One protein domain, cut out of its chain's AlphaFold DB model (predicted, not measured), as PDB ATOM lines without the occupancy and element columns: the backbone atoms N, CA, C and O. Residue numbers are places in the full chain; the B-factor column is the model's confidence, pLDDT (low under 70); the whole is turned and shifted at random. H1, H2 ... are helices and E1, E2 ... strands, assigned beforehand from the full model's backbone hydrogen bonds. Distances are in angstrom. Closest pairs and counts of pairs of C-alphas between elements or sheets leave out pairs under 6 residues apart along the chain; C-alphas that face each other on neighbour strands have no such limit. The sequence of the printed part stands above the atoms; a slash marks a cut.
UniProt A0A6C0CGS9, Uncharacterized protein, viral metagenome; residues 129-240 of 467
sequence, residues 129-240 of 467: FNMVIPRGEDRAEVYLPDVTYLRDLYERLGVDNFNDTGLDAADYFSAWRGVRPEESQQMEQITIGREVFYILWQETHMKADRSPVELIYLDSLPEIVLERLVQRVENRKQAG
ATOM      1  N   PHE A 129      12.485  30.745 -26.437       89.44
ATOM      2  CA  PHE A 129      11.231  31.420 -26.102       89.44
ATOM      3  C   PHE A 129      11.379  32.427 -24.951       89.44
ATOM      4  O   PHE A 129      10.549  33.317 -24.825       89.44
ATOM      5  N   ASN A 130      12.473  32.432 -24.185       85.75
ATOM      6  CA  ASN A 130      12.706  33.498 -23.204       85.75
ATOM      7  C   ASN A 130      12.819  34.886 -23.849       85.75
ATOM      8  O   ASN A 130      12.634  35.900 -23.179       85.75
ATOM      9  N   MET A 131      13.101  34.965 -25.153       78.62
ATOM     10  CA  MET A 131      13.108  36.249 -25.855       78.62
ATOM     11  C   MET A 131      11.710  36.835 -26.069       78.62
ATOM     12  O   MET A 131      11.606  38.030 -26.351       78.62
ATOM     13  N   VAL A 132      10.654  36.021 -25.941       72.81
ATOM     14  CA  VAL A 132       9.267  36.489 -26.037       72.81
ATOM     15  C   VAL A 132       8.757  37.078 -24.723       72.81
ATOM     16  O   VAL A 132       7.681  37.659 -24.714       72.81
ATOM     17  N   ILE A 133       9.519  36.981 -23.626       73.56
ATOM     18  CA  ILE A 133       9.132  37.552 -22.332       73.56
ATOM     19  C   ILE A 133       9.025  39.080 -22.487       73.56
ATOM     20  O   ILE A 133      10.000  39.732 -22.887       73.56
ATOM     21  N   PRO A 134       7.863  39.690 -22.191       62.91
ATOM     22  CA  PRO A 134       7.658  41.102 -22.433       62.91
ATOM     23  C   PRO A 134       8.477  41.907 -21.427       62.91
ATOM     24  O   PRO A 134       8.472  41.646 -20.227       62.91
ATOM     25  N   ARG A 135       9.161  42.949 -21.910       58.78
ATOM     26  CA  ARG A 135       9.942  43.849 -21.045       58.78
ATOM     27  C   ARG A 135       9.083  44.852 -20.261       58.78
ATOM     28  O   ARG A 135       9.648  45.622 -19.493       58.78
ATOM     29  N   GLY A 136       7.760  44.856 -20.452       49.78
ATOM     30  CA  GLY A 136       6.870  45.846 -19.839       49.78
ATOM     31  C   GLY A 136       5.364  45.586 -19.961       49.78
ATOM     32  O   GLY A 136       4.616  46.550 -19.918       49.78
ATOM     33  N   GLU A 137       4.906  44.340 -20.143       53.16
ATOM     34  CA  GLU A 137       3.467  44.029 -20.011       53.16
ATOM     35  C   GLU A 137       3.122  43.662 -18.563       53.16
ATOM     36  O   GLU A 137       3.946  43.058 -17.875       53.16
ATOM     37  N   ASP A 138       1.898  43.964 -18.124       54.88
ATOM     38  CA  ASP A 138       1.367  43.745 -16.764       54.88
ATOM     39  C   ASP A 138       1.076  42.275 -16.410       54.88
ATOM     40  O   ASP A 138       0.452  41.986 -15.391       54.88
ATOM     41  N   ARG A 139       1.529  41.311 -17.219       61.53
ATOM     42  CA  ARG A 139       1.334  39.896 -16.892       61.53
ATOM     43  C   ARG A 139       2.225  39.498 -15.717       61.53
ATOM     44  O   ARG A 139       3.444  39.687 -15.771       61.53
ATOM     45  N   ALA A 140       1.596  38.957 -14.676       67.38
ATOM     46  CA  ALA A 140       2.278  38.338 -13.545       67.38
ATOM     47  C   ALA A 140       2.883  36.978 -13.931       67.38
ATOM     48  O   ALA A 140       3.933  36.620 -13.408       67.38
ATOM     49  N   GLU A 141       2.286  36.281 -14.906       79.62
ATOM     50  CA  GLU A 141       2.662  34.923 -15.312       79.62
ATOM     51  C   GLU A 141       2.823  34.790 -16.831       79.62
ATOM     52  O   GLU A 141       2.071  35.377 -17.623       79.62
ATOM     53  N   VAL A 142       3.806  33.991 -17.249       85.12
ATOM     54  CA  VAL A 142       4.088  33.678 -18.651       85.12
ATOM     55  C   VAL A 142       4.325  32.180 -18.818       85.12
ATOM     56  O   VAL A 142       5.261  31.618 -18.255       85.12
ATOM     57  N   TYR A 143       3.517  31.563 -19.677       88.38
ATOM     58  CA  TYR A 143       3.594  30.146 -20.022       88.38
ATOM     59  C   TYR A 143       4.484  29.941 -21.248       88.38
ATOM     60  O   TYR A 143       4.218  30.514 -22.311       88.38
ATOM     61  N   LEU A 144       5.541  29.140 -21.119       91.88
ATOM     62  CA  LEU A 144       6.547  28.882 -22.154       91.88
ATOM     63  C   LEU A 144       6.685  27.373 -22.416       91.88
ATOM     64  O   LEU A 144       6.524  26.582 -21.493       91.88
ATOM     65  N   PRO A 145       7.013  26.935 -23.645       93.19
ATOM     66  CA  PRO A 145       7.336  25.532 -23.891       93.19
ATOM     67  C   PRO A 145       8.671  25.174 -23.232       93.19
ATOM     68  O   PRO A 145       9.628  25.934 -23.350       93.19
ATOM     69  N   ASP A 146       8.782  24.017 -22.586       92.62
ATOM     70  CA  ASP A 146      10.045  23.548 -22.010       92.62
ATOM     71  C   ASP A 146      11.101  23.183 -23.072       92.62
ATOM     72  O   ASP A 146      10.769  22.708 -24.161       92.62
ATOM     73  N   VAL A 147      12.396  23.306 -22.741       89.50
ATOM     74  CA  VAL A 147      13.509  22.886 -23.622       89.50
ATOM     75  C   VAL A 147      13.400  21.443 -24.127       89.50
ATOM     76  O   VAL A 147      13.868  21.151 -25.227       89.50
ATOM     77  N   THR A 148      12.790  20.542 -23.355       88.06
ATOM     78  CA  THR A 148      12.584  19.142 -23.761       88.06
ATOM     79  C   THR A 148      11.499  18.974 -24.819       88.06
ATOM     80  O   THR A 148      11.584  18.040 -25.612       88.06
ATOM     81  N   TYR A 149      10.545  19.906 -24.890       92.12
ATOM     82  CA  TYR A 149       9.457  19.913 -25.865       92.12
ATOM     83  C   TYR A 149       9.835  20.604 -27.186       92.12
ATOM     84  O   TYR A 149       9.205  20.374 -28.216       92.12
ATOM     85  N   LEU A 150      10.895  21.421 -27.204       92.31
ATOM     86  CA  LEU A 150      11.237  22.261 -28.363       92.31
ATOM     87  C   LEU A 150      11.396  21.489 -29.675       92.31
ATOM     88  O   LEU A 150      10.994  21.998 -30.715       92.31
ATOM     89  N   ARG A 151      11.966  20.279 -29.645       93.06
ATOM     90  CA  ARG A 151      12.138  19.472 -30.863       93.06
ATOM     91  C   ARG A 151      10.788  19.136 -31.495       93.06
ATOM     92  O   ARG A 151      10.603  19.366 -32.686       93.06
ATOM     93  N   ASP A 152       9.868  18.627 -30.688       94.12
ATOM     94  CA  ASP A 152       8.552  18.196 -31.149       94.12
ATOM     95  C   ASP A 152       7.702  19.426 -31.533       94.12
ATOM     96  O   ASP A 152       6.987  19.413 -32.535       94.12
ATOM     97  N   LEU A 153       7.861  20.543 -30.811       94.38
ATOM     98  CA  LEU A 153       7.271  21.831 -31.178       94.38
ATOM     99  C   LEU A 153       7.756  22.323 -32.552       94.38
ATOM    100  O   LEU A 153       6.942  22.744 -33.368       94.38
ATOM    101  N   TYR A 154       9.062  22.285 -32.827       93.69
ATOM    102  CA  TYR A 154       9.614  22.728 -34.111       93.69
ATOM    103  C   TYR A 154       9.158  21.850 -35.272       93.69
ATOM    104  O   TYR A 154       8.785  22.386 -36.316       93.69
ATOM    105  N   GLU A 155       9.089  20.534 -35.063       93.12
ATOM    106  CA  GLU A 155       8.523  19.603 -36.039       93.12
ATOM    107  C   GLU A 155       7.076  19.976 -36.381       93.12
ATOM    108  O   GLU A 155       6.733  20.107 -37.557       93.12
ATOM    109  N   ARG A 156       6.247  20.264 -35.370       90.06
ATOM    110  CA  ARG A 156       4.858  20.700 -35.577       90.06
ATOM    111  C   ARG A 156       4.738  22.074 -36.244       90.06
ATOM    112  O   ARG A 156       3.855  22.274 -37.070       90.06
ATOM    113  N   LEU A 157       5.638  23.010 -35.944       84.88
ATOM    114  CA  LEU A 157       5.734  24.309 -36.631       84.88
ATOM    115  C   LEU A 157       6.344  24.192 -38.050       84.88
ATOM    116  O   LEU A 157       6.388  25.169 -38.814       84.88
ATOM    117  N   GLY A 158       6.844  23.008 -38.415       87.25
ATOM    118  CA  GLY A 158       7.513  22.717 -39.678       87.25
ATOM    119  C   GLY A 158       8.822  23.487 -39.867       87.25
ATOM    120  O   GLY A 158       9.110  23.922 -40.983       87.25
ATOM    121  N   VAL A 159       9.560  23.769 -38.796       87.25
ATOM    122  CA  VAL A 159      10.836  24.508 -38.819       87.25
ATOM    123  C   VAL A 159      11.945  23.702 -38.144       87.25
ATOM    124  O   VAL A 159      11.655  22.782 -37.390       87.25
ATOM    125  N   ASP A 160      13.212  24.062 -38.367       86.69
ATOM    126  CA  ASP A 160      14.343  23.360 -37.741       86.69
ATOM    127  C   ASP A 160      14.727  23.954 -36.375       86.69
ATOM    128  O   ASP A 160      15.278  23.267 -35.513       86.69
ATOM    129  N   ASN A 161      14.477  25.249 -36.164       88.00
ATOM    130  CA  ASN A 161      14.790  25.949 -34.920       88.00
ATOM    131  C   ASN A 161      13.918  27.202 -34.724       88.00
ATOM    132  O   ASN A 161      13.172  27.617 -35.611       88.00
ATOM    133  N   PHE A 162      14.041  27.847 -33.557       86.69
ATOM    134  CA  PHE A 162      13.258  29.043 -33.231       86.69
ATOM    135  C   PHE A 162      13.459  30.209 -34.210       86.69
ATOM    136  O   PHE A 162      12.491  30.893 -34.533       86.69
ATOM    137  N   ASN A 163      14.680  30.447 -34.704       85.69
ATOM    138  CA  ASN A 163      14.950  31.589 -35.587       85.69
ATOM    139  C   ASN A 163      14.175  31.480 -36.907       85.69
ATOM    140  O   ASN A 163      13.756  32.497 -37.460       85.69
ATOM    141  N   ASP A 164      13.919  30.256 -37.365       82.00
ATOM    142  CA  ASP A 164      13.179  29.978 -38.598       82.00
ATOM    143  C   ASP A 164      11.664  30.197 -38.447       82.00
ATOM    144  O   ASP A 164      10.946  30.304 -39.441       82.00
ATOM    145  N   THR A 165      11.158  30.307 -37.213       82.44
ATOM    146  CA  THR A 165       9.745  30.640 -36.962       82.44
ATOM    147  C   THR A 165       9.427  32.089 -37.340       82.44
ATOM    148  O   THR A 165       8.307  32.415 -37.739       82.44
ATOM    149  N   GLY A 166      10.407  32.986 -37.176       75.75
ATOM    150  CA  GLY A 166      10.230  34.433 -37.256       75.75
ATOM    151  C   GLY A 166       9.305  35.036 -36.187       75.75
ATOM    152  O   GLY A 166       9.056  36.238 -36.253       75.75
ATOM    153  N   LEU A 167       8.779  34.254 -35.243       76.75
ATOM    154  CA  LEU A 167       7.821  34.725 -34.240       76.75
ATOM    155  C   LEU A 167       8.449  35.795 -33.340       76.75
ATOM    156  O   LEU A 167       9.605  35.684 -32.933       76.75
ATOM    157  N   ASP A 168       7.672  36.824 -33.013       74.44
ATOM    158  CA  ASP A 168       8.015  37.797 -31.977       74.44
ATOM    159  C   ASP A 168       7.125  37.634 -30.731       74.44
ATOM    160  O   ASP A 168       6.238  36.778 -30.673       74.44
ATOM    161  N   ALA A 169       7.385  38.445 -29.702       74.62
ATOM    162  CA  ALA A 169       6.624  38.407 -28.457       74.62
ATOM    163  C   ALA A 169       5.121  38.639 -28.680       74.62
ATOM    164  O   ALA A 169       4.290  37.909 -28.141       74.62
ATOM    165  N   ALA A 170       4.764  39.615 -29.519       69.44
ATOM    166  CA  ALA A 170       3.371  39.937 -29.799       69.44
ATOM    167  C   ALA A 170       2.663  38.777 -30.514       69.44
ATOM    168  O   ALA A 170       1.504  38.474 -30.213       69.44
ATOM    169  N   ASP A 171       3.360  38.098 -31.428       70.12
ATOM    170  CA  ASP A 171       2.851  36.903 -32.089       70.12
ATOM    171  C   ASP A 171       2.550  35.781 -31.105       70.12
ATOM    172  O   ASP A 171       1.465  35.196 -31.149       70.12
ATOM    173  N   TYR A 172       3.489  35.527 -30.197       81.56
ATOM    174  CA  TYR A 172       3.335  34.514 -29.170       81.56
ATOM    175  C   TYR A 172       2.141  34.823 -28.256       81.56
ATOM    176  O   TYR A 172       1.228  34.008 -28.139       81.56
ATOM    177  N   PHE A 173       2.058  36.027 -27.679       75.44
ATOM    178  CA  PHE A 173       0.973  36.368 -26.744       75.44
ATOM    179  C   PHE A 173      -0.406  36.404 -27.378       75.44
ATOM    180  O   PHE A 173      -1.402  36.072 -26.734       75.44
ATOM    181  N   SER A 174      -0.491  36.794 -28.644       66.12
ATOM    182  CA  SER A 174      -1.772  36.783 -29.338       66.12
ATOM    183  C   SER A 174      -2.234  35.372 -29.715       66.12
ATOM    184  O   SER A 174      -3.437  35.181 -29.879       66.12
ATOM    185  N   ALA A 175      -1.344  34.370 -29.773       71.62
ATOM    186  CA  ALA A 175      -1.755  32.964 -29.855       71.62
ATOM    187  C   ALA A 175      -2.472  32.499 -28.574       71.62
ATOM    188  O   ALA A 175      -3.425  31.727 -28.653       71.62
ATOM    189  N   TRP A 176      -2.106  33.060 -27.420       75.19
ATOM    190  CA  TRP A 176      -2.727  32.797 -26.115       75.19
ATOM    191  C   TRP A 176      -4.018  33.588 -25.847       75.19
ATOM    192  O   TRP A 176      -4.635  33.436 -24.795       75.19
ATOM    193  N   ARG A 177      -4.469  34.457 -26.763       66.12
ATOM    194  CA  ARG A 177      -5.669  35.282 -26.532       66.12
ATOM    195  C   ARG A 177      -6.920  34.407 -26.367       66.12
ATOM    196  O   ARG A 177      -7.231  33.605 -27.245       66.12
ATOM    197  N   GLY A 178      -7.654  34.594 -25.271       56.53
ATOM    198  CA  GLY A 178      -8.852  33.804 -24.959       56.53
ATOM    199  C   GLY A 178      -8.560  32.398 -24.429       56.53
ATOM    200  O   GLY A 178      -9.493  31.642 -24.205       56.53
ATOM    201  N   VAL A 179      -7.287  32.055 -24.213       67.25
ATOM    202  CA  VAL A 179      -6.876  30.834 -23.517       67.25
ATOM    203  C   VAL A 179      -6.609  31.225 -22.070       67.25
ATOM    204  O   VAL A 179      -5.677  31.983 -21.802       67.25
ATOM    205  N   ARG A 180      -7.468  30.774 -21.155       70.69
ATOM    206  CA  ARG A 180      -7.340  31.044 -19.721       70.69
ATOM    207  C   ARG A 180      -6.927  29.752 -19.016       70.69
ATOM    208  O   ARG A 180      -7.709  28.805 -19.043       70.69
ATOM    209  N   PRO A 181      -5.713  29.692 -18.454       75.50
ATOM    210  CA  PRO A 181      -5.348  28.650 -17.511       75.50
ATOM    211  C   PRO A 181      -6.230  28.776 -16.277       75.50
ATOM    212  O   PRO A 181      -6.374  29.863 -15.718       75.50
ATOM    213  N   GLU A 182      -6.833  27.670 -15.879       75.75
ATOM    214  CA  GLU A 182      -7.423  27.527 -14.561       75.75
ATOM    215  C   GLU A 182      -6.305  27.106 -13.612       75.75
ATOM    216  O   GLU A 182      -5.580  26.137 -13.880       75.75
ATOM    217  N   GLU A 183      -6.144  27.858 -12.519       59.53
ATOM    218  CA  GLU A 183      -5.263  27.455 -11.429       59.53
ATOM    219  C   GLU A 183      -5.757  26.108 -10.904       59.53
ATOM    220  O   GLU A 183      -6.825  25.982 -10.299       59.53
ATOM    221  N   SER A 184      -4.967  25.073 -11.160       56.28
ATOM    222  CA  SER A 184      -5.141  23.814 -10.470       56.28
ATOM    223  C   SER A 184      -4.774  24.036  -9.005       56.28
ATOM    224  O   SER A 184      -3.769  24.672  -8.698       56.28
ATOM    225  N   GLN A 185      -5.522  23.425  -8.082       51.00
ATOM    226  CA  GLN A 185      -5.087  23.322  -6.679       51.00
ATOM    227  C   GLN A 185      -3.749  22.576  -6.531       51.00
ATOM    228  O   GLN A 185      -3.193  22.522  -5.437       51.00
ATOM    229  N   GLN A 186      -3.271  21.974  -7.624       57.31
ATOM    230  CA  GLN A 186      -2.013  21.264  -7.711       57.31
ATOM    231  C   GLN A 186      -0.956  22.124  -8.408       57.31
ATOM    232  O   GLN A 186      -1.107  22.410  -9.596       57.31
ATOM    233  N   MET A 187       0.107  22.506  -7.687       58.22
ATOM    234  CA  MET A 187       1.152  23.447  -8.147       58.22
ATOM    235  C   MET A 187       1.986  22.945  -9.343       58.22
ATOM    236  O   MET A 187       2.860  23.655  -9.828       58.22
ATOM    237  N   GLU A 188       1.737  21.731  -9.832       70.75
ATOM    238  CA  GLU A 188       2.541  21.077 -10.871       70.75
ATOM    239  C   GLU A 188       1.786  20.847 -12.182       70.75
ATOM    240  O   GLU A 188       2.305  20.227 -13.116       70.75
ATOM    241  N   GLN A 189       0.559  21.350 -12.273       75.56
ATOM    242  CA  GLN A 189      -0.237  21.271 -13.484       75.56
ATOM    243  C   GLN A 189      -1.079  22.525 -13.663       75.56
ATOM    244  O   GLN A 189      -1.481  23.172 -12.702       75.56
ATOM    245  N   ILE A 190      -1.397  22.823 -14.910       82.06
ATOM    246  CA  ILE A 190      -2.443  23.778 -15.246       82.06
ATOM    247  C   ILE A 190      -3.498  23.073 -16.077       82.06
ATOM    248  O   ILE A 190      -3.190  22.162 -16.854       82.06
ATOM    249  N   THR A 191      -4.735  23.526 -15.935       78.44
ATOM    250  CA  THR A 191      -5.843  23.030 -16.741       78.44
ATOM    251  C   THR A 191      -6.267  24.122 -17.706       78.44
ATOM    252  O   THR A 191      -6.413  25.281 -17.325       78.44
ATOM    253  N   ILE A 192      -6.440  23.773 -18.975       74.00
ATOM    254  CA  ILE A 192      -6.986  24.679 -19.986       74.00
ATOM    255  C   ILE A 192      -8.155  23.951 -20.643       74.00
ATOM    256  O   ILE A 192      -7.976  23.014 -21.425       74.00
ATOM    257  N   GLY A 193      -9.377  24.354 -20.289       76.00
ATOM    258  CA  GLY A 193     -10.584  23.628 -20.676       76.00
ATOM    259  C   GLY A 193     -10.592  22.217 -20.081       76.00
ATOM    260  O   GLY A 193     -10.674  22.049 -18.873       76.00
ATOM    261  N   ARG A 194     -10.512  21.185 -20.932       73.69
ATOM    262  CA  ARG A 194     -10.467  19.769 -20.503       73.69
ATOM    263  C   ARG A 194      -9.066  19.156 -20.579       73.69
ATOM    264  O   ARG A 194      -8.909  17.967 -20.313       73.69
ATOM    265  N   GLU A 195      -8.069  19.936 -20.987       77.25
ATOM    266  CA  GLU A 195      -6.694  19.474 -21.176       77.25
ATOM    267  C   GLU A 195      -5.844  19.823 -19.950       77.25
ATOM    268  O   GLU A 195      -5.922  20.933 -19.423       77.25
ATOM    269  N   VAL A 196      -5.030  18.862 -19.507       81.62
ATOM    270  CA  VAL A 196      -4.108  19.008 -18.373       81.62
ATOM    271  C   VAL A 196      -2.687  19.093 -18.912       81.62
ATOM    272  O   VAL A 196      -2.261  18.217 -19.666       81.62
ATOM    273  N   PHE A 197      -1.955  20.122 -18.493       85.38
ATOM    274  CA  PHE A 197      -0.566  20.371 -18.875       85.38
ATOM    275  C   PHE A 197       0.318  20.333 -17.642       85.38
ATOM    276  O   PHE A 197      -0.042  20.900 -16.610       85.38
ATOM    277  N   TYR A 198       1.484  19.703 -17.750       85.19
ATOM    278  CA  TYR A 198       2.390  19.553 -16.617       85.19
ATOM    279  C   TYR A 198       3.458  20.642 -16.611       85.19
ATOM    280  O   TYR A 198       4.095  20.930 -17.628       85.19
ATOM    281  N   ILE A 199       3.696  21.207 -15.433       85.25
ATOM    282  CA  ILE A 199       4.754  22.182 -15.199       85.25
ATOM    283  C   ILE A 199       6.068  21.418 -14.998       85.25
ATOM    284  O   ILE A 199       6.217  20.614 -14.080       85.25
ATOM    285  N   LEU A 200       7.045  21.657 -15.871       84.50
ATOM    286  CA  LEU A 200       8.366  21.021 -15.817       84.50
ATOM    287  C   LEU A 200       9.425  21.895 -15.140       84.50
ATOM    288  O   LEU A 200      10.470  21.390 -14.713       84.50
ATOM    289  N   TRP A 201       9.187  23.204 -15.081       85.06
ATOM    290  CA  TRP A 201      10.043  24.172 -14.404       85.06
ATOM    291  C   TRP A 201       9.274  25.463 -14.126       85.06
ATOM    292  O   TRP A 201       8.471  25.887 -14.954       85.06
ATOM    293  N   GLN A 202       9.585  26.118 -13.013       82.88
ATOM    294  CA  GLN A 202       9.041  27.423 -12.652       82.88
ATOM    295  C   GLN A 202      10.175  28.298 -12.126       82.88
ATOM    296  O   GLN A 202      11.010  27.852 -11.334       82.88
ATOM    297  N   GLU A 203      10.243  29.545 -12.582       81.19
ATOM    298  CA  GLU A 203      11.213  30.505 -12.063       81.19
ATOM    299  C   GLU A 203      10.643  31.918 -12.031       81.19
ATOM    300  O   GLU A 203       9.954  32.359 -12.946       81.19
ATOM    301  N   THR A 204      10.979  32.660 -10.978       81.00
ATOM    302  CA  THR A 204      10.640  34.077 -10.890       81.00
ATOM    303  C   THR A 204      11.735  34.906 -11.547       81.00
ATOM    304  O   THR A 204      12.890  34.916 -11.112       81.00
ATOM    305  N   HIS A 205      11.366  35.637 -12.589       75.38
ATOM    306  CA  HIS A 205      12.202  36.638 -13.223       75.38
ATOM    307  C   HIS A 205      11.869  38.032 -12.689       75.38
ATOM    308  O   HIS A 205      10.711  38.363 -12.461       75.38
ATOM    309  N   MET A 206      12.879  38.880 -12.513       75.88
ATOM    310  CA  MET A 206      12.663  40.274 -12.120       75.88
ATOM    311  C   MET A 206      12.680  41.153 -13.368       75.88
ATOM    312  O   MET A 206      13.697  41.209 -14.064       75.88
ATOM    313  N   LYS A 207      11.580  41.862 -13.644       70.38
ATOM    314  CA  LYS A 207      11.539  42.877 -14.705       70.38
ATOM    315  C   LYS A 207      12.507  44.024 -14.400       70.38
ATOM    316  O   LYS A 207      12.995  44.196 -13.280       70.38
ATOM    317  N   ALA A 208      12.750  44.864 -15.406       69.19
ATOM    318  CA  ALA A 208      13.579  46.062 -15.266       69.19
ATOM    319  C   ALA A 208      13.047  47.042 -14.200       69.19
ATOM    320  O   ALA A 208      13.835  47.715 -13.537       69.19
ATOM    321  N   ASP A 209      11.726  47.085 -14.003       69.50
ATOM    322  CA  ASP A 209      11.043  47.872 -12.967       69.50
ATOM    323  C   ASP A 209      11.005  47.180 -11.588       69.50
ATOM    324  O   ASP A 209      10.452  47.728 -10.637       69.50
ATOM    325  N   ARG A 210      11.646  46.009 -11.459       70.62
ATOM    326  CA  ARG A 210      11.667  45.145 -10.268       70.62
ATOM    327  C   ARG A 210      10.318  44.533  -9.888       70.62
ATOM    328  O   ARG A 210      10.195  44.040  -8.768       70.62
ATOM    329  N   SER A 211       9.339  44.511 -10.785       74.56
ATOM    330  CA  SER A 211       8.175  43.644 -10.601       74.56
ATOM    331  C   SER A 211       8.552  42.179 -10.894       74.56
ATOM    332  O   SER A 211       9.324  41.921 -11.829       74.56
ATOM    333  N   PRO A 212       8.084  41.212 -10.084       77.00
ATOM    334  CA  PRO A 212       8.287  39.798 -10.368       77.00
ATOM    335  C   PRO A 212       7.395  39.353 -11.537       77.00
ATOM    336  O   PRO A 212       6.251  39.787 -11.656       77.00
ATOM    337  N   VAL A 213       7.934  38.486 -12.390       81.75
ATOM    338  CA  VAL A 213       7.203  37.705 -13.396       81.75
ATOM    339  C   VAL A 213       7.503  36.257 -13.144       81.75
ATOM    340  O   VAL A 213       8.663  35.866 -13.039       81.75
ATOM    341  N   GLU A 214       6.464  35.458 -13.104       84.06
ATOM    342  CA  GLU A 214       6.583  34.028 -13.032       84.06
ATOM    343  C   GLU A 214       6.668  33.432 -14.435       84.06
ATOM    344  O   GLU A 214       5.822  33.681 -15.295       84.06
ATOM    345  N   LEU A 215       7.731  32.677 -14.686       87.12
ATOM    346  CA  LEU A 215       7.912  31.921 -15.915       87.12
ATOM    347  C   LEU A 215       7.582  30.464 -15.619       87.12
ATOM    348  O   LEU A 215       8.266  29.826 -14.817       87.12
ATOM    349  N   ILE A 216       6.554  29.953 -16.288       88.00
ATOM    350  CA  ILE A 216       6.025  28.603 -16.108       88.00
ATOM    351  C   ILE A 216       6.311  27.821 -17.389       88.00
ATOM    352  O   ILE A 216       5.796  28.152 -18.458       88.00
ATOM    353  N   TYR A 217       7.162  26.799 -17.303       90.00
ATOM    354  CA  TYR A 217       7.564  25.992 -18.454       90.00
ATOM    355  C   TYR A 217       6.760  24.700 -18.515       90.00
ATOM    356  O   TYR A 217       6.842  23.866 -17.611       90.00
ATOM    357  N   LEU A 218       6.013  24.536 -19.601       91.31
ATOM    358  CA  LEU A 218       5.070  23.447 -19.811       91.31
ATOM    359  C   LEU A 218       5.687  22.313 -20.630       91.31
ATOM    360  O   LEU A 218       6.521  22.540 -21.513       91.31
ATOM    361  N   ASP A 219       5.234  21.095 -20.359       89.94
ATOM    362  CA  ASP A 219       5.580  19.894 -21.121       89.94
ATOM    363  C   ASP A 219       5.085  19.917 -22.568       89.94
ATOM    364  O   ASP A 219       5.705  19.318 -23.444       89.94
ATOM    365  N   SER A 220       4.003  20.644 -22.827       92.06
ATOM    366  CA  SER A 220       3.478  20.919 -24.156       92.06
ATOM    367  C   SER A 220       2.678  22.225 -24.165       92.06
ATOM    368  O   SER A 220       2.334  22.774 -23.120       92.06
ATOM    369  N   LEU A 221       2.422  22.761 -25.361       90.44
ATOM    370  CA  LEU A 221       1.529  23.909 -25.535       90.44
ATOM    371  C   LEU A 221       0.115  23.415 -25.864       90.44
ATOM    372  O   LEU A 221       0.007  22.418 -26.580       90.44
ATOM    373  N   PRO A 222      -0.945  24.134 -25.446       85.38
ATOM    374  CA  PRO A 222      -2.315  23.804 -25.832       85.38
ATOM    375  C   PRO A 222      -2.477  23.750 -27.345       85.38
ATOM    376  O   PRO A 222      -1.927  24.601 -28.052       85.38
ATOM    377  N   GLU A 223      -3.272  22.801 -27.845       83.81
ATOM    378  CA  GLU A 223      -3.404  22.576 -29.291       83.81
ATOM    379  C   GLU A 223      -3.898  23.846 -30.004       83.81
ATOM    380  O   GLU A 223      -3.326  24.261 -31.006       83.81
ATOM    381  N   ILE A 224      -4.851  24.574 -29.410       75.81
ATOM    382  CA  ILE A 224      -5.334  25.857 -29.947       75.81
ATOM    383  C   ILE A 224      -4.236  26.931 -30.050       75.81
ATOM    384  O   ILE A 224      -4.230  27.741 -30.979       75.81
ATOM    385  N   VAL A 225      -3.298  26.970 -29.097       81.56
ATOM    386  CA  VAL A 225      -2.159  27.898 -29.135       81.56
ATOM    387  C   VAL A 225      -1.209  27.465 -30.244       81.56
ATOM    388  O   VAL A 225      -0.772  28.294 -31.043       81.56
ATOM    389  N   LEU A 226      -0.924  26.168 -30.318       85.75
ATOM    390  CA  LEU A 226      -0.060  25.586 -31.327       85.75
ATOM    391  C   LEU A 226      -0.594  25.831 -32.745       85.75
ATOM    392  O   LEU A 226       0.154  26.352 -33.568       85.75
ATOM    393  N   GLU A 227      -1.865  25.548 -33.030       71.31
ATOM    394  CA  GLU A 227      -2.500  25.792 -34.334       71.31
ATOM    395  C   GLU A 227      -2.345  27.252 -34.776       71.31
ATOM    396  O   GLU A 227      -1.980  27.553 -35.916       71.31
ATOM    397  N   ARG A 228      -2.552  28.194 -33.846       74.88
ATOM    398  CA  ARG A 228      -2.379  29.629 -34.110       74.88
ATOM    399  C   ARG A 228      -0.925  29.987 -34.413       74.88
ATOM    400  O   ARG A 228      -0.685  30.854 -35.257       74.88
ATOM    401  N   LEU A 229       0.039  29.357 -33.742       79.88
ATOM    402  CA  LEU A 229       1.464  29.548 -34.022       79.88
ATOM    403  C   LEU A 229       1.859  28.932 -35.372       79.88
ATOM    404  O   LEU A 229       2.545  29.600 -36.147       79.88
ATOM    405  N   VAL A 230       1.376  27.727 -35.691       75.06
ATOM    406  CA  VAL A 230       1.572  27.063 -36.992       75.06
ATOM    407  C   VAL A 230       1.078  27.970 -38.113       75.06
ATOM    408  O   VAL A 230       1.860  28.334 -38.989       75.06
ATOM    409  N   GLN A 231      -0.167  28.447 -38.029       67.56
ATOM    410  CA  GLN A 231      -0.745  29.337 -39.034       67.56
ATOM    411  C   GLN A 231       0.096  30.607 -39.237       67.56
ATOM    412  O   GLN A 231       0.259  31.081 -40.363       67.56
ATOM    413  N   ARG A 232       0.659  31.185 -38.166       73.69
ATOM    414  CA  ARG A 232       1.537  32.366 -38.269       73.69
ATOM    415  C   ARG A 232       2.855  32.056 -38.957       73.69
ATOM    416  O   ARG A 232       3.289  32.844 -39.801       73.69
ATOM    417  N   VAL A 233       3.484  30.939 -38.604       75.38
ATOM    418  CA  VAL A 233       4.729  30.487 -39.234       75.38
ATOM    419  C   VAL A 233       4.488  30.192 -40.717       75.38
ATOM    420  O   VAL A 233       5.260  30.642 -41.563       75.38
ATOM    421  N   GLU A 234       3.387  29.527 -41.064       66.62
ATOM    422  CA  GLU A 234       2.994  29.265 -42.451       66.62
ATOM    423  C   GLU A 234       2.738  30.551 -43.242       66.62
ATOM    424  O   GLU A 234       3.298  30.724 -44.327       66.62
ATOM    425  N   ASN A 235       1.978  31.498 -42.682       59.31
ATOM    426  CA  ASN A 235       1.731  32.797 -43.314       59.31
ATOM    427  C   ASN A 235       3.046  33.547 -43.590       59.31
ATOM    428  O   ASN A 235       3.196  34.190 -44.630       59.31
ATOM    429  N   ARG A 236       4.031  33.445 -42.688       66.44
ATOM    430  CA  ARG A 236       5.361  34.050 -42.868       66.44
ATOM    431  C   ARG A 236       6.200  33.333 -43.925       66.44
ATOM    432  O   ARG A 236       6.854  34.008 -44.716       66.44
ATOM    433  N   LYS A 237       6.154  31.999 -43.987       61.38
ATOM    434  CA  LYS A 237       6.815  31.214 -45.046       61.38
ATOM    435  C   LYS A 237       6.254  31.556 -46.426       61.38
ATOM    436  O   LYS A 237       7.020  31.766 -47.363       61.38
ATOM    437  N   GLN A 238       4.932  31.692 -46.542       53.25
ATOM    438  CA  GLN A 238       4.268  32.117 -47.779       53.25
ATOM    439  C   GLN A 238       4.577  33.580 -48.137       53.25
ATOM    440  O   GLN A 238       4.734  33.910 -49.312       53.25
ATOM    441  N   ALA A 239       4.771  34.443 -47.135       50.00
ATOM    442  CA  ALA A 239       5.242  35.816 -47.322       50.00
ATOM    443  C   ALA A 239       6.725  35.918 -47.759       50.00
ATOM    444  O   ALA A 239       7.202  37.019 -48.035       50.00
ATOM    445  N   GLY A 240       7.449  34.794 -47.878       40.97
ATOM    446  CA  GLY A 240       8.811  34.695 -48.423       40.97
ATOM    447  C   GLY A 240       8.947  35.045 -49.915       40.97
ATOM    448  O   GLY A 240      10.056  35.043 -50.449       40.97
TER     449      GLY A 240
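Overview. This is residues 129 to 240 of the 467 residues of an uncharacterized protein of viral metagenome (UniProt A0A6C0CGS9). A strongly twisted sheet of four strands, curled like part of a barrel, makes one end of the domain, and a loose cluster of short helices with one longer helix, H5, makes the other. H5 runs away from the sheet toward the last printed residue, H1 grazes the sheet, and the edge strand E1 has its centre nearest to the mean of the C-alphas. The printed part has 112 residues, with five named helices and four named strands in the order H1 E1 H2 H3 H4 E2 E3 E4 H5. The sheet runs E1 E4 E3 E2 and is mixed, with E1 and E4 parallel and the other neighbours antiparallel. The class is mixed, helices and strands; the whole is compact, with a radius of gyration of the C-alphas of 14.1 A and spans of 42 by 35 by 26 A.

Along the chain. H1, residues 129 to 132, begins with C-alpha 129 at (11.231, 31.420, -26.102). E1 is residues 141 to 145, 13.6 A from first to last C-alpha. H2, residues 150 to 157, is 10.1 A long, and H3, residues 162 to 165, is 5.4 A long. H4, residues 169 to 175, is 10.1 A long. E2 is residues 189 to 192, 10.0 A long. E3, residues 195 to 206, is the longest strand at 29.8 A; it begins with C-alpha 195 at (-6.694, 19.474, -21.176) and bends by 67 degrees at residue 200. E4 is residues 212 to 218, 19.2 A long. H5, residues 223 to 238, is the longest helix at 22.2 A and ends with C-alpha 238 at (4.268, 32.117, -47.779).

Arrangement. In the sheet, E1 and E4 are parallel at 30 degrees; N 142 and O 214 are 2.8 A apart, within hydrogen-bond range. E4 and E3 are a hairpin, antiparallel at 147 degrees, with N 205 and O 213 at 2.7 A. E2 and E3 are also a hairpin, antiparallel at 116 degrees, with N 190 and O 197 at 2.9 A. E2, E3 and E4 form a meander, each strand the antiparallel neighbour of the one before. The pairing is staggered: E3 pairs with E2 over residues 195 to 198 and with E4 over residues 199 to 206. Residues 182 to 183 pair with residues 190 to 191 of E2, antiparallel. H1 only grazes the sheet with residues 129 to 132; its closest C-alphas to E1 are those of Phe 129 and Leu 144, 6.6 A apart. H1 and H4 touch, the C-alphas of Val 132 and Ala 169 being closest at 4.1 A. H4 and H5 touch at a steep tilt of 56 degrees, opposite ways, closest at Ala 175 and Val 225, whose C-alphas are 5.1 A apart. H5, with residues 226 to 233 alone, touches H2 at a steep tilt of 64 degrees, the same way; the closest C-alphas are those of Leu 157 and Val 230, 5.0 A apart. H3 is close to H5 but not clearly touching, with the C-alphas of Thr 165 and Val 233 closest at 5.5 A. H2, H3, H4 and H5 are not on the sheet. In H2, H4 and H5 every O i to N i+4 pair is within hydrogen-bond range; H1 and H3 are too short for such a pair.

Size, cuts and confidence. The two C-alphas farthest apart, those of Gln 185 and Gly 240, are 45.4 A apart. The printed part has no cut. The link from H4 to E2, residues 176 to 188, is long; H1 to E1 is a short link, and the other links are tight. The mean pLDDT of the printed part is 76.8, and 27 residues are under 70, among them residues 134 to 140, 183 to 187 and 234 to 240.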